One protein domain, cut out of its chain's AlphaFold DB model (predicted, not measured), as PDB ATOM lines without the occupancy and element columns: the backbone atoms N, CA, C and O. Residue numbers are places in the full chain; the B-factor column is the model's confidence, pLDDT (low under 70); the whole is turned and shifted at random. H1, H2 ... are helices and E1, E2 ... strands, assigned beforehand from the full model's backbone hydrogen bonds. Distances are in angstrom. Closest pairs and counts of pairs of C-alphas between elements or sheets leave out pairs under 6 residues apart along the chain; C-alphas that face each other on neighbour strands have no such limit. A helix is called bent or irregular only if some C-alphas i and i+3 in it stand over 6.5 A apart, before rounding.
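This is residues 615 to 748 and 757 to 807 of the 837 residues of the protein "SET domain-containing protein" of Amniculicola lignicola CBS 123094 (UniProt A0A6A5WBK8). This is a compact body of helices that mostly cross one another, with the longest helix, H4, running through the core and H1, H5, H7 and H8 packed round it; H2 packs on H1 and H7, and H6 packs on H8. At one side E1 and E2 form a small antiparallel strand hairpin, and residues 783 to 791 of the long loop between them stick out, as do residues 677 to 683 between H4 and H5. The printed part has 185 residues, with eight named helices, H1 to H8, followed by the strands E1 and E2; the class is mostly helix. The whole is compact, with a radius of gyration of the C-alphas of 16.7 A and spans of 56 by 41 by 33 A.

Begin at the sheet: find C-alpha 776 at (259.347, 90.931, 220.853), where E1, residues 776 to 779, begins. E2, residues 799 to 804, is 15.7 A long and ends with C-alpha 804 at (255.981, 91.388, 210.511). Then go to C-alpha 658 at (252.386, 98.831, 224.303); from there H4, residues 658 to 674, runs 24.2 A. Before it come H1, residues 618 to 628, H2, residues 630 to 644 and 20.7 A long, and H3, residues 651 to 656. After it come H5, residues 688 to 699, H6, residues 710 to 723 and 20.4 A long, H7, residues 735 to 747 and 20.5 A long, and H8, residues 760 to 774 and 20.9 A long. H7 is irregular: C-alphas 743 and 746 are 7.1 A apart.

In the hairpin E1 and E2, look for N 777 and O 801 at 2.9 A and N 801 and O 777 at 3.0 A, both within hydrogen-bond range; the strands are antiparallel, at 130 degrees between directions. Residues 615 to 616 pair with residues 802 to 803 of E2, antiparallel. The closest C-alphas of E2 and H4, Met 800 and Glu 658, are 6.4 A apart. From H4, turn to H8: they touch at Ile 663 and Ala 768, 5.3 A between these closest C-alphas, at a steep tilt of 51 degrees, opposite ways. H4 touches H1 with residues 658 to 665 alone, closest at Trp 662 and Pro 618, 6.3 A, at a shallow tilt of 28 degrees, the same way. H5 is about perpendicular to H4 at 85 degrees, and they touch at Tyr 690 and Trp 673, 5.9 A. H7 touches H4 at Val 739 and Thr 671, 6.1 A, at a steep tilt of 56 degrees. Farther out, H6 touches H8 at Cys 716 and Ile 766, 5.8 A, and H2 touches H7 at Tyr 632 and Val 735, 5.3 A. H1 and H2 form a helical hairpin, closest at Gln 626 and Tyr 633, 5.2 A. H3 is close to H1 but not clearly touching it, with the C-alphas of Ile 654 and Pro 618 closest at 7.4 A. Among the pairs that are apart are H1 and H8. Every O i to N i+4 pair is within hydrogen-bond range in H1, H2, H4, H5, H6 and H8; it is 1 of 2 in H3 and 4 of 9 in H7, where 6 of 10 O i to N i+3 pairs are in range.

The C-alphas farthest apart, those of Glu 748 and Glu 788, are 56.1 A apart. Residues 749 to 756 are not printed, and C-alphas 748 and 757 stand 15.8 A apart across this cut, between H7 and H8. The links H4 to H5, H6 to H7 and E1 to E2 are long. The mean pLDDT of the printed part is 75.9; 47 residues are under 70, among them residues 677 to 685 and 777 to 800.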
ATOM      1  N   ILE A 615     260.155  95.684 211.063       80.25
ATOM      2  CA  ILE A 615     260.010  95.750 212.515       80.25
ATOM      3  C   ILE A 615     259.136  96.971 212.838       80.25
ATOM      4  O   ILE A 615     259.564  98.124 212.712       80.25
ATOM      5  N   LEU A 616     257.884  96.709 213.202       82.62
ATOM      6  CA  LEU A 616     256.808  97.695 213.329       82.62
ATOM      7  C   LEU A 616     256.436  97.912 214.799       82.62
ATOM      8  O   LEU A 616     256.614  97.011 215.613       82.62
ATOM      9  N   GLY A 617     255.951  99.106 215.147       84.50
ATOM     10  CA  GLY A 617     255.262  99.376 216.413       84.50
ATOM     11  C   GLY A 617     253.735  99.292 216.247       84.50
ATOM     12  O   GLY A 617     253.243  99.145 215.120       84.50
ATOM     13  N   PRO A 618     252.951  99.442 217.333       86.62
ATOM     14  CA  PRO A 618     251.491  99.434 217.243       86.62
ATOM     15  C   PRO A 618     250.939 100.531 216.333       86.62
ATOM     16  O   PRO A 618     249.937 100.320 215.661       86.62
ATOM     17  N   ARG A 619     251.586 101.705 216.278       85.25
ATOM     18  CA  ARG A 619     251.104 102.858 215.494       85.25
ATOM     19  C   ARG A 619     251.059 102.554 214.006       85.25
ATOM     20  O   ARG A 619     250.083 102.881 213.343       85.25
ATOM     21  N   GLU A 620     252.109 101.925 213.499       85.69
ATOM     22  CA  GLU A 620     252.247 101.522 212.107       85.69
ATOM     23  C   GLU A 620     251.166 100.508 211.710       85.69
ATOM     24  O   GLU A 620     250.536 100.640 210.659       85.69
ATOM     25  N   VAL A 621     250.900  99.528 212.578       89.50
ATOM     26  CA  VAL A 621     249.882  98.495 212.337       89.50
ATOM     27  C   VAL A 621     248.468  99.066 212.466       89.50
ATOM     28  O   VAL A 621     247.641  98.817 211.596       89.50
ATOM     29  N   ILE A 622     248.204  99.919 213.459       89.88
ATOM     30  CA  ILE A 622     246.925 100.629 213.625       89.88
ATOM     31  C   ILE A 622     246.644 101.563 212.436       89.88
ATOM     32  O   ILE A 622     245.522 101.593 211.937       89.88
ATOM     33  N   ALA A 623     247.647 102.290 211.933       88.25
ATOM     34  CA  ALA A 623     247.502 103.119 210.735       88.25
ATOM     35  C   ALA A 623     247.227 102.269 209.480       88.25
ATOM     36  O   ALA A 623     246.458 102.670 208.608       88.25
ATOM     37  N   THR A 624     247.815 101.073 209.401       89.94
ATOM     38  CA  THR A 624     247.545 100.109 208.324       89.94
ATOM     39  C   THR A 624     246.123  99.543 208.423       89.94
ATOM     40  O   THR A 624     245.419  99.509 207.417       89.94
ATOM     41  N   LEU A 625     245.649  99.223 209.633       90.75
ATOM     42  CA  LEU A 625     244.261  98.827 209.900       90.75
ATOM     43  C   LEU A 625     243.274  99.941 209.523       90.75
ATOM     44  O   LEU A 625     242.253  99.670 208.905       90.75
ATOM     45  N   GLN A 626     243.598 101.204 209.820       91.38
ATOM     46  CA  GLN A 626     242.793 102.357 209.408       91.38
ATOM     47  C   GLN A 626     242.715 102.519 207.880       91.38
ATOM     48  O   GLN A 626     241.692 102.979 207.373       91.38
ATOM     49  N   LEU A 627     243.782 102.168 207.152       90.06
ATOM     50  CA  LEU A 627     243.830 102.269 205.693       90.06
ATOM     51  C   LEU A 627     243.068 101.130 205.002       90.06
ATOM     52  O   LEU A 627     242.290 101.403 204.091       90.06
ATOM     53  N   GLU A 628     243.304  99.876 205.402       89.31
ATOM     54  CA  GLU A 628     242.681  98.708 204.761       89.31
ATOM     55  C   GLU A 628     241.248  98.453 205.268       89.31
ATOM     56  O   GLU A 628     240.387  98.051 204.488       89.31
ATOM     57  N   PHE A 629     240.959  98.752 206.542       89.75
ATOM     58  CA  PHE A 629     239.701  98.413 207.220       89.75
ATOM     59  C   PHE A 629     239.144  99.581 208.070       89.75
ATOM     60  O   PHE A 629     239.011  99.468 209.296       89.75
ATOM     61  N   PRO A 630     238.778 100.725 207.457       89.88
ATOM     62  CA  PRO A 630     238.422 101.945 208.188       89.88
ATOM     63  C   PRO A 630     237.231 101.785 209.149       89.88
ATOM     64  O   PRO A 630     237.253 102.365 210.233       89.88
ATOM     65  N   ALA A 631     236.210 100.992 208.796       85.69
ATOM     66  CA  ALA A 631     235.057 100.741 209.669       85.69
ATOM     67  C   ALA A 631     235.471 100.007 210.959       85.69
ATOM     68  O   ALA A 631     235.204 100.486 212.067       85.69
ATOM     69  N   TYR A 632     236.218  98.908 210.815       89.56
ATOM     70  CA  TYR A 632     236.729  98.135 211.943       89.56
ATOM     71  C   TYR A 632     237.691  98.960 212.804       89.56
ATOM     72  O   TYR A 632     237.551  98.945 214.026       89.56
ATOM     73  N   TYR A 633     238.562  99.786 212.207       91.69
ATOM     74  CA  TYR A 633     239.418 100.724 212.945       91.69
ATOM     75  C   TYR A 633     238.636 101.669 213.878       91.69
ATOM     76  O   TYR A 633     239.032 101.844 215.032       91.69
ATOM     77  N   PHE A 634     237.531 102.276 213.425       89.06
ATOM     78  CA  PHE A 634     236.765 103.187 214.286       89.06
ATOM     79  C   PHE A 634     236.136 102.454 215.479       89.06
ATOM     80  O   PHE A 634     236.165 102.974 216.596       89.06
ATOM     81  N   SER A 635     235.630 101.234 215.269       88.50
ATOM     82  CA  SER A 635     235.102 100.401 216.358       88.50
ATOM     83  C   SER A 635     236.202  99.917 217.322       88.50
ATOM     84  O   SER A 635     236.038 100.022 218.538       88.50
ATOM     85  N   PHE A 636     237.371  99.522 216.801       91.69
ATOM     86  CA  PHE A 636     238.576  99.194 217.570       91.69
ATOM     87  C   PHE A 636     238.978 100.352 218.493       91.69
ATOM     88  O   PHE A 636     239.015 100.201 219.716       91.69
ATOM     89  N   ALA A 637     239.198 101.534 217.911       90.62
ATOM     90  CA  ALA A 637     239.622 102.731 218.626       90.62
ATOM     91  C   ALA A 637     238.590 103.194 219.667       90.62
ATOM     92  O   ALA A 637     238.964 103.583 220.775       90.62
ATOM     93  N   SER A 638     237.295 103.141 219.331       88.81
ATOM     94  CA  SER A 638     236.232 103.533 220.258       88.81
ATOM     95  C   SER A 638     236.091 102.555 221.424       88.81
ATOM     96  O   SER A 638     235.960 103.007 222.557       88.81
ATOM     97  N   GLY A 639     236.129 101.241 221.177       87.75
ATOM     98  CA  GLY A 639     236.014 100.233 222.235       87.75
ATOM     99  C   GLY A 639     237.146 100.356 223.251       87.75
ATOM    100  O   GLY A 639     236.888 100.540 224.443       87.75
ATOM    101  N   LEU A 640     238.397 100.369 222.776       90.31
ATOM    102  CA  LEU A 640     239.580 100.519 223.631       90.31
ATOM    103  C   LEU A 640     239.553 101.807 224.468       90.31
ATOM    104  O   LEU A 640     239.895 101.782 225.653       90.31
ATOM    105  N   LYS A 641     239.097 102.922 223.887       88.69
ATOM    106  CA  LYS A 641     238.979 104.197 224.600       88.69
ATOM    107  C   LYS A 641     237.843 104.202 225.626       88.69
ATOM    108  O   LYS A 641     238.027 104.730 226.716       88.69
ATOM    109  N   THR A 642     236.680 103.640 225.299       86.31
ATOM    110  CA  THR A 642     235.496 103.689 226.174       86.31
ATOM    111  C   THR A 642     235.538 102.666 227.308       86.31
ATOM    112  O   THR A 642     235.133 103.003 228.417       86.31
ATOM    113  N   ALA A 643     236.018 101.444 227.061       85.75
ATOM    114  CA  ALA A 643     236.014 100.376 228.065       85.75
ATOM    115  C   ALA A 643     237.327 100.273 228.858       85.75
ATOM    116  O   ALA A 643     237.306  99.909 230.032       85.75
ATOM    117  N   LEU A 644     238.469 100.591 228.230       86.19
ATOM    118  CA  LEU A 644     239.804 100.340 228.793       86.19
ATOM    119  C   LEU A 644     240.664 101.598 228.990       86.19
ATOM    120  O   LEU A 644     241.788 101.465 229.469       86.19
ATOM    121  N   ASP A 645     240.164 102.789 228.641       87.06
ATOM    122  CA  ASP A 645     240.893 104.074 228.668       87.06
ATOM    123  C   ASP A 645     242.209 104.061 227.850       87.06
ATOM    124  O   ASP A 645     243.196 104.718 228.180       87.06
ATOM    125  N   ILE A 646     242.244 103.285 226.758       86.94
ATOM    126  CA  ILE A 646     243.375 103.251 225.817       86.94
ATOM    127  C   ILE A 646     243.032 104.109 224.597       86.94
ATOM    128  O   ILE A 646     242.363 103.666 223.661       86.94
ATOM    129  N   ASP A 647     243.513 105.352 224.578       86.69
ATOM    130  CA  ASP A 647     243.364 106.229 223.416       86.69
ATOM    131  C   ASP A 647     244.436 105.937 222.349       86.69
ATOM    132  O   ASP A 647     245.553 106.451 222.405       86.69
ATOM    133  N   VAL A 648     244.073 105.149 221.335       84.62
ATOM    134  CA  VAL A 648     244.948 104.804 220.195       84.62
ATOM    135  C   VAL A 648     245.237 105.964 219.227       84.62
ATOM    136  O   VAL A 648     245.969 105.787 218.256       84.62
ATOM    137  N   THR A 649     244.696 107.162 219.472       82.06
ATOM    138  CA  THR A 649     245.130 108.405 218.804       82.06
ATOM    139  C   THR A 649     246.173 109.167 219.629       82.06
ATOM    140  O   THR A 649     246.921 109.990 219.096       82.06
ATOM    141  N   CYS A 650     246.280 108.865 220.928       80.94
ATOM    142  CA  CYS A 650     247.230 109.480 221.841       80.94
ATOM    143  C   CYS A 650     248.581 108.753 221.820       80.94
ATOM    144  O   CYS A 650     248.732 107.627 222.297       80.94
ATOM    145  N   ALA A 651     249.605 109.460 221.342       73.25
ATOM    146  CA  ALA A 651     250.984 108.983 221.289       73.25
ATOM    147  C   ALA A 651     251.477 108.365 222.616       73.25
ATOM    148  O   ALA A 651     252.121 107.316 222.591       73.25
ATOM    149  N   THR A 652     251.165 109.004 223.747       73.25
ATOM    150  CA  THR A 652     251.619 108.597 225.087       73.25
ATOM    151  C   THR A 652     250.866 107.377 225.622       73.25
ATOM    152  O   THR A 652     251.489 106.513 226.232       73.25
ATOM    153  N   ALA A 653     249.558 107.264 225.358       73.12
ATOM    154  CA  ALA A 653     248.747 106.126 225.809       73.12
ATOM    155  C   ALA A 653     249.154 104.812 225.120       73.12
ATOM    156  O   ALA A 653     249.168 103.755 225.746       73.12
ATOM    157  N   ILE A 654     249.563 104.891 223.848       75.56
ATOM    158  CA  ILE A 654     250.133 103.755 223.107       75.56
ATOM    159  C   ILE A 654     251.426 103.263 223.767       75.56
ATOM    160  O   ILE A 654     251.599 102.065 223.961       75.56
ATOM    161  N   THR A 655     252.328 104.178 224.141       71.56
ATOM    162  CA  THR A 655     253.634 103.815 224.719       71.56
ATOM    163  C   THR A 655     253.557 103.294 226.153       71.56
ATOM    164  O   THR A 655     254.441 102.557 226.568       71.56
ATOM    165  N   THR A 656     252.533 103.650 226.937       76.44
ATOM    166  CA  THR A 656     252.412 103.176 228.329       76.44
ATOM    167  C   THR A 656     251.792 101.785 228.460       76.44
ATOM    168  O   THR A 656     251.946 101.163 229.508       76.44
ATOM    169  N   ARG A 657     251.095 101.288 227.428       80.88
ATOM    170  CA  ARG A 657     250.431  99.967 227.412       80.88
ATOM    171  C   ARG A 657     250.761  99.170 226.145       80.88
ATOM    172  O   ARG A 657     249.924  98.427 225.643       80.88
ATOM    173  N   GLU A 658     251.982  99.327 225.629       81.31
ATOM    174  CA  GLU A 658     252.386  98.831 224.303       81.31
ATOM    175  C   GLU A 658     252.192  97.308 224.151       81.31
ATOM    176  O   GLU A 658     251.580  96.866 223.181       81.31
ATOM    177  N   ASN A 659     252.603  96.518 225.152       83.06
ATOM    178  CA  ASN A 659     252.445  95.055 225.161       83.06
ATOM    179  C   ASN A 659     250.969  94.618 225.126       83.06
ATOM    180  O   ASN A 659     250.600  93.718 224.378       83.06
ATOM    181  N   GLU A 660     250.116  95.257 225.931       86.50
ATOM    182  CA  GLU A 660     248.691  94.915 226.026       86.50
ATOM    183  C   GLU A 660     247.943  95.335 224.750       86.50
ATOM    184  O   GLU A 660     247.109  94.595 224.230       86.50
ATOM    185  N   LEU A 661     248.302  96.495 224.190       89.94
ATOM    186  CA  LEU A 661     247.781  96.983 222.918       89.94
ATOM    187  C   LEU A 661     248.146  96.050 221.755       89.94
ATOM    188  O   LEU A 661     247.298  95.805 220.901       89.94
ATOM    189  N   TRP A 662     249.361  95.492 221.733       91.50
ATOM    190  CA  TRP A 662     249.738  94.479 220.746       91.50
ATOM    191  C   TRP A 662     248.854  93.231 220.802       91.50
ATOM    192  O   TRP A 662     248.472  92.727 219.747       91.50
ATOM    193  N   ILE A 663     248.484  92.762 221.999       92.50
ATOM    194  CA  ILE A 663     247.585  91.609 222.156       92.50
ATOM    195  C   ILE A 663     246.204  91.937 221.566       92.50
ATOM    196  O   ILE A 663     245.707  91.179 220.735       92.50
ATOM    197  N   TYR A 664     245.618  93.098 221.895       93.50
ATOM    198  CA  TYR A 664     244.334  93.526 221.315       93.50
ATOM    199  C   TYR A 664     244.386  93.705 219.789       93.50
ATOM    200  O   TYR A 664     243.426  93.351 219.106       93.50
ATOM    201  N   ILE A 665     245.494  94.227 219.245       94.00
ATOM    202  CA  ILE A 665     245.711  94.310 217.792       94.00
ATOM    203  C   ILE A 665     245.689  92.906 217.190       94.00
ATOM    204  O   ILE A 665     244.905  92.656 216.283       94.00
ATOM    205  N   LEU A 666     246.516  91.986 217.692       94.69
ATOM    206  CA  LEU A 666     246.652  90.642 217.128       94.69
ATOM    207  C   LEU A 666     245.356  89.827 217.202       94.69
ATOM    208  O   LEU A 666     245.042  89.149 216.231       94.69
ATOM    209  N   ILE A 667     244.577  89.939 218.285       93.81
ATOM    210  CA  ILE A 667     243.243  89.318 218.386       93.81
ATOM    211  C   ILE A 667     242.333  89.825 217.259       93.81
ATOM    212  O   ILE A 667     241.706  89.030 216.558       93.81
ATOM    213  N   VAL A 668     242.287  91.143 217.041       93.19
ATOM    214  CA  VAL A 668     241.472  91.746 215.976       93.19
ATOM    215  C   VAL A 668     241.971  91.358 214.586       93.19
ATOM    216  O   VAL A 668     241.158  90.993 213.744       93.19
ATOM    217  N   LEU A 669     243.284  91.379 214.332       92.75
ATOM    218  CA  LEU A 669     243.825  90.968 213.034       92.75
ATOM    219  C   LEU A 669     243.582  89.476 212.755       92.75
ATOM    220  O   LEU A 669     243.276  89.128 211.619       92.75
ATOM    221  N   TYR A 670     243.670  88.613 213.775       91.62
ATOM    222  CA  TYR A 670     243.334  87.191 213.664       91.62
ATOM    223  C   TYR A 670     241.859  86.991 213.332       91.62
ATOM    224  O   TYR A 670     241.543  86.274 212.391       91.62
ATOM    225  N   THR A 671     240.967  87.676 214.050       88.81
ATOM    226  CA  THR A 671     239.516  87.602 213.825       88.81
ATOM    227  C   THR A 671     239.155  88.026 212.401       88.81
ATOM    228  O   THR A 671     238.466  87.294 211.704       88.81
ATOM    229  N   LEU A 672     239.676  89.169 211.936       87.56
ATOM    230  CA  LEU A 672     239.426  89.673 210.578       87.56
ATOM    231  C   LEU A 672     240.004  88.775 209.477       87.56
ATOM    232  O   LEU A 672     239.512  88.797 208.356       87.56
ATOM    233  N   TRP A 673     241.067  88.026 209.775       87.69
ATOM    234  CA  TRP A 673     241.645  87.059 208.849       87.69
ATOM    235  C   TRP A 673     240.819  85.762 208.802       87.69
ATOM    236  O   TRP A 673     240.437  85.343 207.714       87.69
ATOM    237  N   ALA A 674     240.460  85.194 209.958       83.06
ATOM    238  CA  ALA A 674     239.649  83.978 210.051       83.06
ATOM    239  C   ALA A 674     238.238  84.151 209.451       83.06
ATOM    240  O   ALA A 674     237.783  83.296 208.702       83.06
ATOM    241  N   ASP A 675     237.590  85.296 209.693       76.50
ATOM    242  CA  ASP A 675     236.284  85.666 209.112       76.50
ATOM    243  C   ASP A 675     236.330  85.808 207.573       76.50
ATOM    244  O   ASP A 675     235.302  85.781 206.902       76.50
ATOM    245  N   SER A 676     237.527  85.937 206.981       72.12
ATOM    246  CA  SER A 676     237.703  86.068 205.527       72.12
ATOM    247  C   SER A 676     237.894  84.744 204.774       72.12
ATOM    248  O   SER A 676     237.752  84.736 203.547       72.12
ATOM    249  N   ASP A 677     238.173  83.640 205.482       56.84
ATOM    250  CA  ASP A 677     238.497  82.337 204.877       56.84
ATOM    251  C   ASP A 677     237.273  81.569 204.330       56.84
ATOM    252  O   ASP A 677     237.429  80.665 203.507       56.84
ATOM    253  N   ASP A 678     236.055  81.974 204.701       49.28
ATOM    254  CA  ASP A 678     234.807  81.279 204.343       49.28
ATOM    255  C   ASP A 678     234.276  81.653 202.935       49.28
ATOM    256  O   ASP A 678     233.722  80.833 202.197       49.28
ATOM    257  N   ASP A 679     234.495  82.900 202.497       45.03
ATOM    258  CA  ASP A 679     233.865  83.471 201.295       45.03
ATOM    259  C   ASP A 679     234.840  83.513 200.101       45.03
ATOM    260  O   ASP A 679     235.220  84.585 199.620       45.03
ATOM    261  N   GLY A 680     235.278  82.315 199.673       45.81
ATOM    262  CA  GLY A 680     236.371  81.958 198.738       45.81
ATOM    263  C   GLY A 680     236.633  82.853 197.512       45.81
ATOM    264  O   GLY A 680     236.533  82.424 196.358       45.81
ATOM    265  N   SER A 681     237.031  84.098 197.761       45.34
ATOM    266  CA  SER A 681     237.117  85.185 196.790       45.34
ATOM    267  C   SER A 681     238.540  85.732 196.667       45.34
ATOM    268  O   SER A 681     239.394  85.613 197.542       45.34
ATOM    269  N   THR A 682     238.844  86.326 195.517       46.56
ATOM    270  CA  THR A 682     240.217  86.606 195.069       46.56
ATOM    271  C   THR A 682     240.863  87.852 195.708       46.56
ATOM    272  O   THR A 682     241.603  88.564 195.030       46.56
ATOM    273  N   ALA A 683     240.579  88.149 196.982       47.62
ATOM    274  CA  ALA A 683     241.012  89.367 197.692       47.62
ATOM    275  C   ALA A 683     242.363  89.238 198.440       47.62
ATOM    276  O   ALA A 683     243.086  90.227 198.611       47.62
ATOM    277  N   TYR A 684     242.761  88.013 198.804       51.41
ATOM    278  CA  TYR A 684     244.039  87.679 199.456       51.41
ATOM    279  C   TYR A 684     245.317  88.293 198.842       51.41
ATOM    280  O   TYR A 684     246.200  88.709 199.600       51.41
ATOM    281  N   PRO A 685     245.498  88.390 197.504       56.38
ATOM    282  CA  PRO A 685     246.769  88.850 196.944       56.38
ATOM    283  C   PRO A 685     247.017  90.363 197.079       56.38
ATOM    284  O   PRO A 685     248.077  90.815 196.646       56.38
ATOM    285  N   THR A 686     246.106  91.143 197.681       71.12
ATOM    286  CA  THR A 686     246.283  92.598 197.869       71.12
ATOM    287  C   THR A 686     246.514  93.056 199.313       71.12
ATOM    288  O   THR A 686     247.515  93.743 199.524       71.12
ATOM    289  N   SER A 687     245.700  92.658 200.303       86.00
ATOM    290  CA  SER A 687     245.863  93.127 201.702       86.00
ATOM    291  C   SER A 687     247.246  92.783 202.265       86.00
ATOM    292  O   SER A 687     247.763  91.683 202.044       86.00
ATOM    293  N   ILE A 688     247.868  93.723 202.979       85.94
ATOM    294  CA  ILE A 688     249.109  93.465 203.715       85.94
ATOM    295  C   ILE A 688     248.835  92.825 205.079       85.94
ATOM    296  O   ILE A 688     249.621  91.984 205.511       85.94
ATOM    297  N   ILE A 689     247.709  93.159 205.721       89.06
ATOM    298  CA  ILE A 689     247.308  92.592 207.012       89.06
ATOM    299  C   ILE A 689     247.059  91.090 206.890       89.06
ATOM    300  O   ILE A 689     247.649  90.327 207.651       89.06
ATOM    301  N   TYR A 690     246.288  90.642 205.895       88.75
ATOM    302  CA  TYR A 690     246.074  89.206 205.672       88.75
ATOM    303  C   TYR A 690     247.376  88.483 205.305       88.75
ATOM    304  O   TYR A 690     247.613  87.366 205.756       88.75
ATOM    305  N   ALA A 691     248.281  89.137 204.570       85.88
ATOM    306  CA  ALA A 691     249.594  88.570 204.281       85.88
ATOM    307  C   ALA A 691     250.471  88.434 205.545       85.88
ATOM    308  O   ALA A 691     251.187  87.443 205.674       85.88
ATOM    309  N   TRP A 692     250.429  89.388 206.484       88.75
ATOM    310  CA  TRP A 692     251.086  89.244 207.791       88.75
ATOM    311  C   TRP A 692     250.445  88.139 208.632       88.75
ATOM    312  O   TRP A 692     251.165  87.338 209.224       88.75
ATOM    313  N   MET A 693     249.112  88.080 208.667       90.19
ATOM    314  CA  MET A 693     248.369  87.106 209.465       90.19
ATOM    315  C   MET A 693     248.600  85.675 209.001       90.19
ATOM    316  O   MET A 693     248.952  84.846 209.833       90.19
ATOM    317  N   HIS A 694     248.556  85.407 207.696       86.88
ATOM    318  CA  HIS A 694     248.910  84.098 207.141       86.88
ATOM    319  C   HIS A 694     250.331  83.674 207.560       86.88
ATOM    320  O   HIS A 694     250.540  82.550 208.004       86.88
ATOM    321  N   ASN A 695     251.319  84.580 207.512       84.06
ATOM    322  CA  ASN A 695     252.684  84.262 207.947       84.06
ATOM    323  C   ASN A 695     252.821  84.085 209.473       84.06
ATOM    324  O   ASN A 695     253.703  83.361 209.939       84.06
ATOM    325  N   LEU A 696     251.999  84.769 210.274       87.69
ATOM    326  CA  LEU A 696     251.953  84.586 211.725       87.69
ATOM    327  C   LEU A 696     251.272  83.268 212.104       87.69
ATOM    328  O   LEU A 696     251.820  82.566 212.945       87.69
ATOM    329  N   ALA A 697     250.157  82.910 211.464       86.19
ATOM    330  CA  ALA A 697     249.442  81.655 211.672       86.19
ATOM    331  C   ALA A 697     250.265  80.433 211.219       86.19
ATOM    332  O   ALA A 697     250.349  79.456 211.956       86.19
ATOM    333  N   ASP A 698     250.973  80.514 210.084       83.38
ATOM    334  CA  ASP A 698     251.920  79.471 209.653       83.38
ATOM    335  C   ASP A 698     253.042  79.242 210.685       83.38
ATOM    336  O   ASP A 698     253.449  78.111 210.958       83.38
ATOM    337  N   ALA A 699     253.585  80.330 211.244       79.06
ATOM    338  CA  ALA A 699     254.699  80.285 212.194       79.06
ATOM    339  C   ALA A 699     254.262  79.924 213.626       79.06
ATOM    340  O   ALA A 699     255.062  79.405 214.408       79.06
ATOM    341  N   TYR A 700     253.008  80.220 213.959       84.88
ATOM    342  CA  TYR A 700     252.358  79.975 215.238       84.88
ATOM    343  C   TYR A 700     250.965  79.401 214.970       84.88
ATOM    344  O   TYR A 700     249.984  80.144 215.037       84.88
ATOM    345  N   PRO A 701     250.850  78.101 214.655       84.94
ATOM    346  CA  PRO A 701     249.544  77.472 214.519       84.94
ATOM    347  C   PRO A 701     248.788  77.562 215.846       84.94
ATOM    348  O   PRO A 701     249.396  77.487 216.921       84.94
ATOM    349  N   LEU A 702     247.464  77.708 215.779       84.31
ATOM    350  CA  LEU A 702     246.611  77.608 216.959       84.31
ATOM    351  C   LEU A 702     246.724  76.182 217.529       84.31
ATOM    352  O   LEU A 702     246.728  75.202 216.782       84.31
ATOM    353  N   VAL A 703     246.878  76.059 218.847       76.81
ATOM    354  CA  VAL A 703     247.070  74.769 219.524       76.81
ATOM    355  C   VAL A 703     246.007  74.615 220.594       76.81
ATOM    356  O   VAL A 703     246.066  75.326 221.594       76.81
ATOM    357  N   ALA A 704     245.130  73.626 220.418       68.50
ATOM    358  CA  ALA A 704     244.138  73.249 221.415       68.50
ATOM    359  C   ALA A 704     244.797  72.937 222.770       68.50
ATOM    360  O   ALA A 704     245.721  72.118 222.852       68.50
ATOM    361  N   ASN A 705     244.312  73.563 223.846       66.50
ATOM    362  CA  ASN A 705     244.849  73.433 225.208       66.50
ATOM    363  C   ASN A 705     246.384  73.682 225.316       66.50
ATOM    364  O   ASN A 705     247.147  72.795 225.727       66.50
ATOM    365  N   PRO A 706     246.871  74.900 225.012       70.81
ATOM    366  CA  PRO A 706     248.294  75.220 224.994       70.81
ATOM    367  C   PRO A 706     248.932  75.167 226.395       70.81
ATOM    368  O   PRO A 706     248.374  75.625 227.400       70.81
ATOM    369  N   LYS A 707     250.160  74.635 226.469       72.12
ATOM    370  CA  LYS A 707     250.958  74.564 227.704       72.12
ATOM    371  C   LYS A 707     251.664  75.891 227.985       72.12
ATOM    372  O   LYS A 707     252.839  76.050 227.669       72.12
ATOM    373  N   ILE A 708     250.944  76.808 228.615       78.69
ATOM    374  CA  ILE A 708     251.484  78.058 229.164       78.69
ATOM    375  C   ILE A 708     251.676  77.966 230.684       78.69
ATOM    376  O   ILE A 708     251.044  77.144 231.356       78.69
ATOM    377  N   ASP A 709     252.565  78.796 231.226       83.69
ATOM    378  CA  ASP A 709     252.799  78.897 232.665       83.69
ATOM    379  C   ASP A 709     251.606  79.537 233.409       83.69
ATOM    380  O   ASP A 709     250.657  80.053 232.811       83.69
ATOM    381  N   ALA A 710     251.632  79.476 234.742       82.81
ATOM    382  CA  ALA A 710     250.518  79.919 235.576       82.81
ATOM    383  C   ALA A 710     250.296  81.446 235.572       82.81
ATOM    384  O   ALA A 710     249.164  81.878 235.786       82.81
ATOM    385  N   GLU A 711     251.340  82.245 235.333       85.00
ATOM    386  CA  GLU A 711     251.267  83.708 235.290       85.00
ATOM    387  C   GLU A 711     250.687  84.159 233.945       85.00
ATOM    388  O   GLU A 711     249.640  84.807 233.921       85.00
ATOM    389  N   SER A 712     251.250  83.671 232.832       85.38
ATOM    390  CA  SER A 712     250.709  83.878 231.480       85.38
ATOM    391  C   SER A 712     249.246  83.429 231.376       85.38
ATOM    392  O   SER A 712     248.416  84.123 230.787       85.38
ATOM    393  N   LYS A 713     248.877  82.295 231.998       85.69
ATOM    394  CA  LYS A 713     247.486  81.804 232.004       85.69
ATOM    395  C   LYS A 713     246.533  82.704 232.785       85.69
ATOM    396  O   LYS A 713     245.353  82.775 232.440       85.69
ATOM    397  N   GLN A 714     247.014  83.365 233.835       87.19
ATOM    398  CA  GLN A 714     246.212  84.317 234.594       87.19
ATOM    399  C   GLN A 714     246.044  85.636 233.827       87.19
ATOM    400  O   GLN A 714     244.948  86.197 233.848       87.19
ATOM    401  N   ASP A 715     247.075  86.095 233.111       87.75
ATOM    402  CA  ASP A 715     246.990  87.322 232.311       87.75
ATOM    403  C   ASP A 715     246.108  87.151 231.066       87.75
ATOM    404  O   ASP A 715     245.220  87.966 230.825       87.75
ATOM    405  N   CYS A 716     246.227  86.026 230.351       90.06
ATOM    406  CA  CYS A 716     245.338  85.709 229.226       90.06
ATOM    407  C   CYS A 716     243.859  85.678 229.657       90.06
ATOM    408  O   CYS A 716     243.003  86.223 228.970       90.06
ATOM    409  N   LYS A 717     243.550  85.118 230.836       88.69
ATOM    410  CA  LYS A 717     242.186  85.141 231.396       88.69
ATOM    411  C   LYS A 717     241.698  86.544 231.758       88.69
ATOM    412  O   LYS A 717     240.509  86.813 231.628       88.69
ATOM    413  N   ARG A 718     242.584  87.424 232.236       91.19
ATOM    414  CA  ARG A 718     242.254  88.832 232.504       91.19
ATOM    415  C   ARG A 718     241.895  89.549 231.201       91.19
ATOM    416  O   ARG A 718     240.889  90.248 231.166       91.19
ATOM    417  N   ILE A 719     242.696  89.351 230.154       90.25
ATOM    418  CA  ILE A 719     242.480  89.956 228.833       90.25
ATOM    419  C   ILE A 719     241.176  89.442 228.213       90.25
ATOM    420  O   ILE A 719     240.366  90.249 227.772       90.25
ATOM    421  N   ASP A 720     240.920  88.132 228.259       89.25
ATOM    422  CA  ASP A 720     239.670  87.533 227.777       89.25
ATOM    423  C   ASP A 720     238.427  88.131 228.470       89.25
ATOM    424  O   ASP A 720     237.504  88.591 227.801       89.25
ATOM    425  N   GLN A 721     238.453  88.272 229.802       87.62
ATOM    426  CA  GLN A 721     237.391  88.948 230.567       87.62
ATOM    427  C   GLN A 721     237.227  90.437 230.213       87.62
ATOM    428  O   GLN A 721     236.154  91.009 230.404       87.62
ATOM    429  N   GLN A 722     238.276  91.095 229.712       89.00
ATOM    430  CA  GLN A 722     238.190  92.478 229.240       89.00
ATOM    431  C   GLN A 722     237.532  92.579 227.856       89.00
ATOM    432  O   GLN A 722     236.884  93.595 227.592       89.00
ATOM    433  N   LEU A 723     237.608  91.546 227.005       88.25
ATOM    434  CA  LEU A 723     236.944  91.526 225.691       88.25
ATOM    435  C   LEU A 723     235.414  91.620 225.809       88.25
ATOM    436  O   LEU A 723     234.775  92.321 225.019       88.25
ATOM    437  N   ASP A 724     234.830  91.019 226.849       83.56
ATOM    438  CA  ASP A 724     233.391  91.121 227.137       83.56
ATOM    439  C   ASP A 724     232.942  92.584 227.325       83.56
ATOM    440  O   ASP A 724     231.833  92.956 226.944       83.56
ATOM    441  N   SER A 725     233.818  93.443 227.864       84.25
ATOM    442  CA  SER A 725     233.533  94.869 228.087       84.25
ATOM    443  C   SER A 725     233.668  95.750 226.833       84.25
ATOM    444  O   SER A 725     233.201  96.891 226.836       84.25
ATOM    445  N   LEU A 726     234.288  95.236 225.764       83.56
ATOM    446  CA  LEU A 726     234.476  95.937 224.485       83.56
ATOM    447  C   LEU A 726     233.293  95.738 223.518       83.56
ATOM    448  O   LEU A 726     233.082  96.545 222.607       83.56
ATOM    449  N   SER A 727     232.515  94.676 223.724       75.19
ATOM    450  CA  SER A 727     231.372  94.297 222.888       75.19
ATOM    451  C   SER A 727     230.181  95.248 223.073       75.19
ATOM    452  O   SER A 727     229.876  95.678 224.184       75.19
ATOM    453  N   GLN A 728     229.465  95.566 221.988       72.38
ATOM    454  CA  GLN A 728     228.275  96.433 222.019       72.38
ATOM    455  C   GLN A 728     227.114  95.770 221.263       72.38
ATOM    456  O   GLN A 728     227.060  95.859 220.031       72.38
ATOM    457  N   PRO A 729     226.185  95.090 221.964       63.66
ATOM    458  CA  PRO A 729     225.130  94.298 221.334       63.66
ATOM    459  C   PRO A 729     224.270  95.095 220.342       63.66
ATOM    460  O   PRO A 729     223.729  96.147 220.677       63.66
ATOM    461  N   GLY A 730     224.096  94.553 219.131       61.53
ATOM    462  CA  GLY A 730     223.196  95.096 218.103       61.53
ATOM    463  C   GLY A 730     223.846  95.950 217.005       61.53
ATOM    464  O   GLY A 730     223.136  96.385 216.102       61.53
ATOM    465  N   GLN A 731     225.166  96.166 217.032       66.25
ATOM    466  CA  GLN A 731     225.904  96.847 215.958       66.25
ATOM    467  C   GLN A 731     226.730  95.839 215.143       66.25
ATOM    468  O   GLN A 731     227.734  95.333 215.634       66.25
ATOM    469  N   VAL A 732     226.313  95.541 213.909       58.59
ATOM    470  CA  VAL A 732     226.946  94.493 213.078       58.59
ATOM    471  C   VAL A 732     228.376  94.874 212.666       58.59
ATOM    472  O   VAL A 732     229.277  94.060 212.798       58.59
ATOM    473  N   ASP A 733     228.623  96.137 212.306       62.81
ATOM    474  CA  ASP A 733     229.948  96.627 211.870       62.81
ATOM    475  C   ASP A 733     230.959  96.859 213.024       62.81
ATOM    476  O   ASP A 733     231.929  97.607 212.872       62.81
ATOM    477  N   ASN A 734     230.719  96.305 214.219       80.56
ATOM    478  CA  ASN A 734     231.605  96.458 215.376       80.56
ATOM    479  C   ASN A 734     232.575  95.277 215.472       80.56
ATOM    480  O   ASN A 734     232.160  94.165 215.795       80.56
ATOM    481  N   VAL A 735     233.876  95.536 215.303       84.38
ATOM    482  CA  VAL A 735     234.924  94.505 215.344       84.38
ATOM    483  C   VAL A 735     234.924  93.695 216.645       84.38
ATOM    484  O   VAL A 735     235.203  92.503 216.626       84.38
ATOM    485  N   TRP A 736     234.535  94.300 217.773       88.06
ATOM    486  CA  TRP A 736     234.469  93.605 219.061       88.06
ATOM    487  C   TRP A 736     233.315  92.607 219.149       88.06
ATOM    488  O   TRP A 736     233.427  91.622 219.868       88.06
ATOM    489  N   ASN A 737     232.240  92.814 218.384       84.38
ATOM    490  CA  ASN A 737     231.168  91.828 218.281       84.38
ATOM    491  C   ASN A 737     231.608  90.616 217.444       84.38
ATOM    492  O   ASN A 737     231.200  89.505 217.764       84.38
ATOM    493  N   ILE A 738     232.480  90.813 216.444       82.88
ATOM    494  CA  ILE A 738     233.096  89.721 215.668       82.88
ATOM    495  C   ILE A 738     234.102  88.945 216.547       82.88
ATOM    496  O   ILE A 738     234.114  87.719 216.565       82.88
ATOM    497  N   VAL A 739     234.886  89.651 217.375       85.50
ATOM    498  CA  VAL A 739     235.749  89.021 218.398       85.50
ATOM    499  C   VAL A 739     234.920  88.223 219.418       85.50
ATOM    500  O   VAL A 739     235.369  87.184 219.893       85.50
ATOM    501  N   ALA A 740     233.704  88.669 219.750       83.56
ATOM    502  CA  ALA A 740     232.803  87.947 220.647       83.56
ATOM    503  C   ALA A 740     232.109  86.734 219.998       83.56
ATOM    504  O   ALA A 740     231.750  85.803 220.715       83.56
ATOM    505  N   SER A 741     231.936  86.703 218.670       78.50
ATOM    506  CA  SER A 741     231.397  85.528 217.965       78.50
ATOM    507  C   SER A 741     232.409  84.391 217.791       78.50
ATOM    508  O   SER A 741     232.003  83.285 217.434       78.50
ATOM    509  N   LEU A 742     233.691  84.596 218.125       78.56
ATOM    510  CA  LEU A 742     234.673  83.507 218.222       78.56
ATOM    511  C   LEU A 742     234.188  82.392 219.170       78.56
ATOM    512  O   LEU A 742     234.344  81.220 218.852       78.56
ATOM    513  N   ASN A 743     233.501  82.738 220.266       70.00
ATOM    514  CA  ASN A 743     232.917  81.776 221.214       70.00
ATOM    515  C   ASN A 743     231.808  80.887 220.599       70.00
ATOM    516  O   ASN A 743     231.348  79.956 221.253       70.00
ATOM    517  N   THR A 744     231.331  81.199 219.387       64.56
ATOM    518  CA  THR A 744     230.249  80.477 218.687       64.56
ATOM    519  C   THR A 744     230.690  79.779 217.398       64.56
ATOM    520  O   THR A 744     229.909  79.018 216.839       64.56
ATOM    521  N   MET A 745     231.927  79.993 216.929       55.81
ATOM    522  CA  MET A 745     232.422  79.396 215.676       55.81
ATOM    523  C   MET A 745     232.761  77.895 215.788       55.81
ATOM    524  O   MET A 745     232.795  77.207 214.774       55.81
ATOM    525  N   ASP A 746     232.928  77.362 217.004       47.22
ATOM    526  CA  ASP A 746     233.183  75.928 217.255       47.22
ATOM    527  C   ASP A 746     231.961  75.013 216.981       47.22
ATOM    528  O   ASP A 746     232.099  73.790 216.916       47.22
ATOM    529  N   GLU A 747     230.743  75.560 216.847       45.53
ATOM    530  CA  GLU A 747     229.521  74.737 216.761       45.53
ATOM    531  C   GLU A 747     229.230  74.166 215.355       45.53
ATOM    532  O   GLU A 747     228.485  73.186 215.251       45.53
ATOM    533  N   GLU A 748     229.813  74.708 214.274       43.31
ATOM    534  CA  GLU A 748     229.458  74.300 212.897       43.31
ATOM    535  C   GLU A 748     230.263  73.105 212.336       43.31
ATOM    536  O   GLU A 748     229.739  72.379 211.486       43.31
ATOM    537  N   GLU A 757     237.415  71.262 226.930       47.72
ATOM    538  CA  GLU A 757     238.049  72.128 225.929       47.72
ATOM    539  C   GLU A 757     237.885  73.612 226.306       47.72
ATOM    540  O   GLU A 757     236.925  73.990 226.985       47.72
ATOM    541  N   MET A 758     238.889  74.433 225.981       54.44
ATOM    542  CA  MET A 758     238.850  75.872 226.255       54.44
ATOM    543  C   MET A 758     238.024  76.587 225.190       54.44
ATOM    544  O   MET A 758     237.957  76.143 224.055       54.44
ATOM    545  N   ASP A 759     237.446  77.723 225.569       74.38
ATOM    546  CA  ASP A 759     236.785  78.648 224.649       74.38
ATOM    547  C   ASP A 759     237.750  79.077 223.525       74.38
ATOM    548  O   ASP A 759     238.858  79.541 223.820       74.38
ATOM    549  N   PHE A 760     237.343  78.945 222.258       82.19
ATOM    550  CA  PHE A 760     238.149  79.304 221.083       82.19
ATOM    551  C   PHE A 760     238.699  80.738 221.166       82.19
ATOM    552  O   PHE A 760     239.863  80.987 220.834       82.19
ATOM    553  N   ARG A 761     237.925  81.684 221.724       87.25
ATOM    554  CA  ARG A 761     238.388  83.063 221.955       87.25
ATOM    555  C   ARG A 761     239.581  83.114 222.914       87.25
ATOM    556  O   ARG A 761     240.543  83.841 222.660       87.25
ATOM    557  N   LEU A 762     239.568  82.311 223.981       87.06
ATOM    558  CA  LEU A 762     240.682  82.212 224.927       87.06
ATOM    559  C   LEU A 762     241.922  81.581 224.273       87.06
ATOM    560  O   LEU A 762     243.044  81.959 224.616       87.06
ATOM    561  N   GLU A 763     241.753  80.663 223.317       87.88
ATOM    562  CA  GLU A 763     242.875  80.120 222.540       87.88
ATOM    563  C   GLU A 763     243.524  81.201 221.661       87.88
ATOM    564  O   GLU A 763     244.750  81.337 221.678       87.88
ATOM    565  N   VAL A 764     242.725  82.046 220.994       89.81
ATOM    566  CA  VAL A 764     243.214  83.207 220.218       89.81
ATOM    567  C   VAL A 764     243.896  84.254 221.115       89.81
ATOM    568  O   VAL A 764     244.937  84.800 220.744       89.81
ATOM    569  N   VAL A 765     243.382  84.506 222.326       91.38
ATOM    570  CA  VAL A 765     244.039  85.389 223.314       91.38
ATOM    571  C   VAL A 765     245.409  84.836 223.723       91.38
ATOM    572  O   VAL A 765     246.390  85.583 223.761       91.38
ATOM    573  N   ILE A 766     245.507  83.530 223.994       90.50
ATOM    574  CA  ILE A 766     246.775  82.882 224.358       90.50
ATOM    575  C   ILE A 766     247.751  82.880 223.178       90.50
ATOM    576  O   ILE A 766     248.942  83.124 223.373       90.50
ATOM    577  N   TRP A 767     247.263  82.662 221.956       91.44
ATOM    578  CA  TRP A 767     248.051  82.789 220.733       91.44
ATOM    579  C   TRP A 767     248.643  84.195 220.592       91.44
ATOM    580  O   TRP A 767     249.858  84.334 220.463       91.44
ATOM    581  N   ALA A 768     247.821  85.241 220.712       92.06
ATOM    582  CA  ALA A 768     248.273  86.628 220.618       92.06
ATOM    583  C   ALA A 768     249.308  86.971 221.706       92.06
ATOM    584  O   ALA A 768     250.328  87.598 221.413       92.06
ATOM    585  N   HIS A 769     249.096  86.500 222.940       90.00
ATOM    586  CA  HIS A 769     250.059  86.631 224.035       90.00
ATOM    587  C   HIS A 769     251.384  85.903 223.738       90.00
ATOM    588  O   HIS A 769     252.457  86.468 223.941       90.00
ATOM    589  N   GLU A 770     251.350  84.673 223.213       86.06
ATOM    590  CA  GLU A 770     252.555  83.920 222.835       86.06
ATOM    591  C   GLU A 770     253.311  84.547 221.654       86.06
ATOM    592  O   GLU A 770     254.543  84.565 221.676       86.06
ATOM    593  N   VAL A 771     252.612  85.102 220.657       87.19
ATOM    594  CA  VAL A 771     253.223  85.862 219.550       87.19
ATOM    595  C   VAL A 771     253.940  87.097 220.096       87.19
ATOM    596  O   VAL A 771     255.127  87.277 219.833       87.19
ATOM    597  N   VAL A 772     253.263  87.900 220.925       86.62
ATOM    598  CA  VAL A 772     253.846  89.057 221.632       86.62
ATOM    599  C   VAL A 772     255.070  88.641 222.444       86.62
ATOM    600  O   VAL A 772     256.115  89.284 222.368       86.62
ATOM    601  N   ARG A 773     254.991  87.524 223.170       80.31
ATOM    602  CA  ARG A 773     256.093  87.016 223.991       80.31
ATOM    603  C   ARG A 773     257.273  86.490 223.168       80.31
ATOM    604  O   ARG A 773     258.399  86.580 223.656       80.31
ATOM    605  N   LYS A 774     257.065  85.948 221.963       76.69
ATOM    606  CA  LYS A 774     258.122  85.304 221.149       76.69
ATOM    607  C   LYS A 774     258.688  86.156 220.005       76.69
ATOM    608  O   LYS A 774     259.800  85.874 219.577       76.69
ATOM    609  N   GLU A 775     257.968  87.167 219.523       76.12
ATOM    610  CA  GLU A 775     258.402  88.074 218.438       76.12
ATOM    611  C   GLU A 775     258.811  89.472 218.951       76.12
ATOM    612  O   GLU A 775     258.945  90.411 218.162       76.12
ATOM    613  N   HIS A 776     258.986  89.641 220.270       73.19
ATOM    614  CA  HIS A 776     259.347  90.931 220.853       73.19
ATOM    615  C   HIS A 776     260.738  91.402 220.410       73.19
ATOM    616  O   HIS A 776     261.737  90.696 220.542       73.19
ATOM    617  N   VAL A 777     260.824  92.659 219.978       69.19
ATOM    618  CA  VAL A 777     262.089  93.355 219.742       69.19
ATOM    619  C   VAL A 777     262.103  94.650 220.544       69.19
ATOM    620  O   VAL A 777     261.308  95.555 220.286       69.19
ATOM    621  N   TYR A 778     263.033  94.743 221.495       64.44
ATOM    622  CA  TYR A 778     263.273  95.947 222.291       64.44
ATOM    623  C   TYR A 778     264.352  96.825 221.656       64.44
ATOM    624  O   TYR A 778     265.447  96.356 221.336       64.44
ATOM    625  N   PHE A 779     264.060  98.119 221.536       58.06
ATOM    626  CA  PHE A 779     265.031  99.155 221.188       58.06
ATOM    627  C   PHE A 779     265.075 100.210 222.289       58.06
ATOM    628  O   PHE A 779     264.057 100.847 222.556       58.06
ATOM    629  N   GLY A 780     266.261 100.448 222.850       53.12
ATOM    630  CA  GLY A 780     266.484 101.586 223.741       53.12
ATOM    631  C   GLY A 780     266.519 102.897 222.957       53.12
ATOM    632  O   GLY A 780     267.229 103.002 221.953       53.12
ATOM    633  N   ASP A 781     265.771 103.899 223.424       42.78
ATOM    634  CA  ASP A 781     265.398 105.106 222.668       42.78
ATOM    635  C   ASP A 781     266.558 105.950 222.106       42.78
ATOM    636  O   ASP A 781     266.343 106.739 221.188       42.78
ATOM    637  N   ALA A 782     267.786 105.785 222.607       42.34
ATOM    638  CA  ALA A 782     268.946 106.575 222.190       42.34
ATOM    639  C   ALA A 782     269.580 106.159 220.843       42.34
ATOM    640  O   ALA A 782     270.334 106.937 220.267       42.34
ATOM    641  N   GLU A 783     269.342 104.940 220.339       47.34
ATOM    642  CA  GLU A 783     270.232 104.337 219.319       47.34
ATOM    643  C   GLU A 783     269.653 104.194 217.908       47.34
ATOM    644  O   GLU A 783     270.374 103.820 216.985       47.34
ATOM    645  N   VAL A 784     268.371 104.500 217.708       41.62
ATOM    646  CA  VAL A 784     267.697 104.302 216.409       41.62
ATOM    647  C   VAL A 784     268.111 105.345 215.357       41.62
ATOM    648  O   VAL A 784     267.800 105.185 214.178       41.62
ATOM    649  N   GLY A 785     268.826 106.406 215.743       40.16
ATOM    650  CA  GLY A 785     269.223 107.457 214.803       40.16
ATOM    651  C   GLY A 785     268.012 108.134 214.158       40.16
ATOM    652  O   GLY A 785     268.049 108.494 212.979       40.16
ATOM    653  N   VAL A 786     266.923 108.290 214.923       37.09
ATOM    654  CA  VAL A 786     265.857 109.222 214.553       37.09
ATOM    655  C   VAL A 786     266.538 110.576 214.390       37.09
ATOM    656  O   VAL A 786     267.190 111.046 215.322       37.09
ATOM    657  N   ARG A 787     266.463 111.153 213.186       33.41
ATOM    658  CA  ARG A 787     267.081 112.450 212.882       33.41
ATOM    659  C   ARG A 787     266.666 113.491 213.923       33.41
ATOM    660  O   ARG A 787     265.555 113.421 214.448       33.41
ATOM    661  N   GLU A 788     267.540 114.473 214.138       32.28
ATOM    662  CA  GLU A 788     267.426 115.561 215.132       32.28
ATOM    663  C   GLU A 788     266.110 116.372 215.054       32.28
ATOM    664  O   GLU A 788     265.796 117.146 215.954       32.28
ATOM    665  N   ASP A 789     265.308 116.147 214.011       31.30
ATOM    666  CA  ASP A 789     263.971 116.692 213.776       31.30
ATOM    667  C   ASP A 789     262.882 116.189 214.762       31.30
ATOM    668  O   ASP A 789     261.769 116.719 214.756       31.30
ATOM    669  N   PHE A 790     263.154 115.174 215.598       31.00
ATOM    670  CA  PHE A 790     262.183 114.626 216.563       31.00
ATOM    671  C   PHE A 790     262.593 114.838 218.034       31.00
ATOM    672  O   PHE A 790     263.673 114.407 218.438       31.00
ATOM    673  N   PRO A 791     261.709 115.396 218.889       27.73
ATOM    674  CA  PRO A 791     261.992 115.560 220.310       27.73
ATOM    675  C   PRO A 791     261.964 114.209 221.041       27.73
ATOM    676  O   PRO A 791     260.903 113.641 221.312       27.73
ATOM    677  N   THR A 792     263.143 113.707 221.399       35.91
ATOM    678  CA  THR A 792     263.314 112.562 222.298       35.91
ATOM    679  C   THR A 792     263.003 112.973 223.740       35.91
ATOM    680  O   THR A 792     263.786 113.695 224.357       35.91
ATOM    681  N   ASP A 793     261.882 112.511 224.300       34.00
ATOM    682  CA  ASP A 793     261.604 112.624 225.738       34.00
ATOM    683  C   ASP A 793     262.219 111.415 226.476       34.00
ATOM    684  O   ASP A 793     261.678 110.312 226.355       34.00
ATOM    685  N   PRO A 794     263.306 111.592 227.259       34.94
ATOM    686  CA  PRO A 794     264.071 110.501 227.877       34.94
ATOM    687  C   PRO A 794     263.354 109.796 229.047       34.94
ATOM    688  O   PRO A 794     263.991 109.097 229.832       34.94
ATOM    689  N   ARG A 795     262.041 110.006 229.213       35.38
ATOM    690  CA  ARG A 795     261.200 109.398 230.262       35.38
ATOM    691  C   ARG A 795     260.404 108.173 229.800       35.38
ATOM    692  O   ARG A 795     259.701 107.582 230.615       35.38
ATOM    693  N   HIS A 796     260.491 107.810 228.525       40.69
ATOM    694  CA  HIS A 796     259.846 106.624 227.960       40.69
ATOM    695  C   HIS A 796     260.928 105.561 227.739       40.69
ATOM    696  O   HIS A 796     262.013 105.902 227.275       40.69
ATOM    697  N   GLY A 797     260.664 104.327 228.175       45.12
ATOM    698  CA  GLY A 797     261.614 103.212 228.101       45.12
ATOM    699  C   GLY A 797     261.480 102.382 226.824       45.12
ATOM    700  O   GLY A 797     260.665 102.704 225.959       45.12
ATOM    701  N   ASP A 798     262.259 101.294 226.767       50.97
ATOM    702  CA  ASP A 798     262.415 100.417 225.600       50.97
ATOM    703  C   ASP A 798     261.080 100.103 224.903       50.97
ATOM    704  O   ASP A 798     260.185  99.489 225.487       50.97
ATOM    705  N   ARG A 799     260.958 100.490 223.628       65.81
ATOM    706  CA  ARG A 799     259.702 100.327 222.874       65.81
ATOM    707  C   ARG A 799     259.555  98.923 222.316       65.81
ATOM    708  O   ARG A 799     260.493  98.402 221.704       65.81
ATOM    709  N   MET A 800     258.363  98.352 222.460       69.56
ATOM    710  CA  MET A 800     258.032  97.020 221.976       69.56
ATOM    711  C   MET A 800     257.638  97.047 220.497       69.56
ATOM    712  O   MET A 800     256.575  97.545 220.110       69.56
ATOM    713  N   ARG A 801     258.463  96.416 219.664       80.25
ATOM    714  CA  ARG A 801     258.177  96.208 218.242       80.25
ATOM    715  C   ARG A 801     258.038  94.728 217.910       80.25
ATOM    716  O   ARG A 801     258.684  93.900 218.546       80.25
ATOM    717  N   LEU A 802     257.236  94.418 216.892       82.44
ATOM    718  CA  LEU A 802     257.106  93.075 216.322       82.44
ATOM    719  C   LEU A 802     257.698  93.031 214.915       82.44
ATOM    720  O   LEU A 802     257.567  93.982 214.139       82.44
ATOM    721  N   TYR A 803     258.324  91.907 214.573       83.12
ATOM    722  CA  TYR A 803     258.715  91.607 213.202       83.12
ATOM    723  C   TYR A 803     257.516  91.055 212.421       83.12
ATOM    724  O   TYR A 803     256.982  89.995 212.744       83.12
ATOM    725  N   LEU A 804     257.102  91.764 211.370       83.88
ATOM    726  CA  LEU A 804     255.981  91.388 210.511       83.88
ATOM    727  C   LEU A 804     256.466  91.167 209.074       83.88
ATOM    728  O   LEU A 804     257.047  92.052 208.440       83.88
ATOM    729  N   CYS A 805     256.233  89.956 208.566       81.31
ATOM    730  CA  CYS A 805     256.662  89.483 207.251       81.31
ATOM    731  C   CYS A 805     255.429  89.083 206.427       81.31
ATOM    732  O   CYS A 805     254.669  88.232 206.886       81.31
ATOM    733  N   PRO A 806     255.167  89.690 205.258       81.62
ATOM    734  CA  PRO A 806     254.027  89.310 204.430       81.62
ATOM    735  C   PRO A 806     254.236  87.936 203.771       81.62
ATOM    736  O   PRO A 806     255.301  87.653 203.229       81.62
ATOM    737  N   TYR A 807     253.206  87.093 203.757       78.56
ATOM    738  CA  TYR A 807     253.231  85.802 203.072       78.56
ATOM    739  C   TYR A 807     253.562  85.935 201.575       78.56
ATOM    740  O   TYR A 807     253.187  86.903 200.906       78.56
TER     741      TYR A 807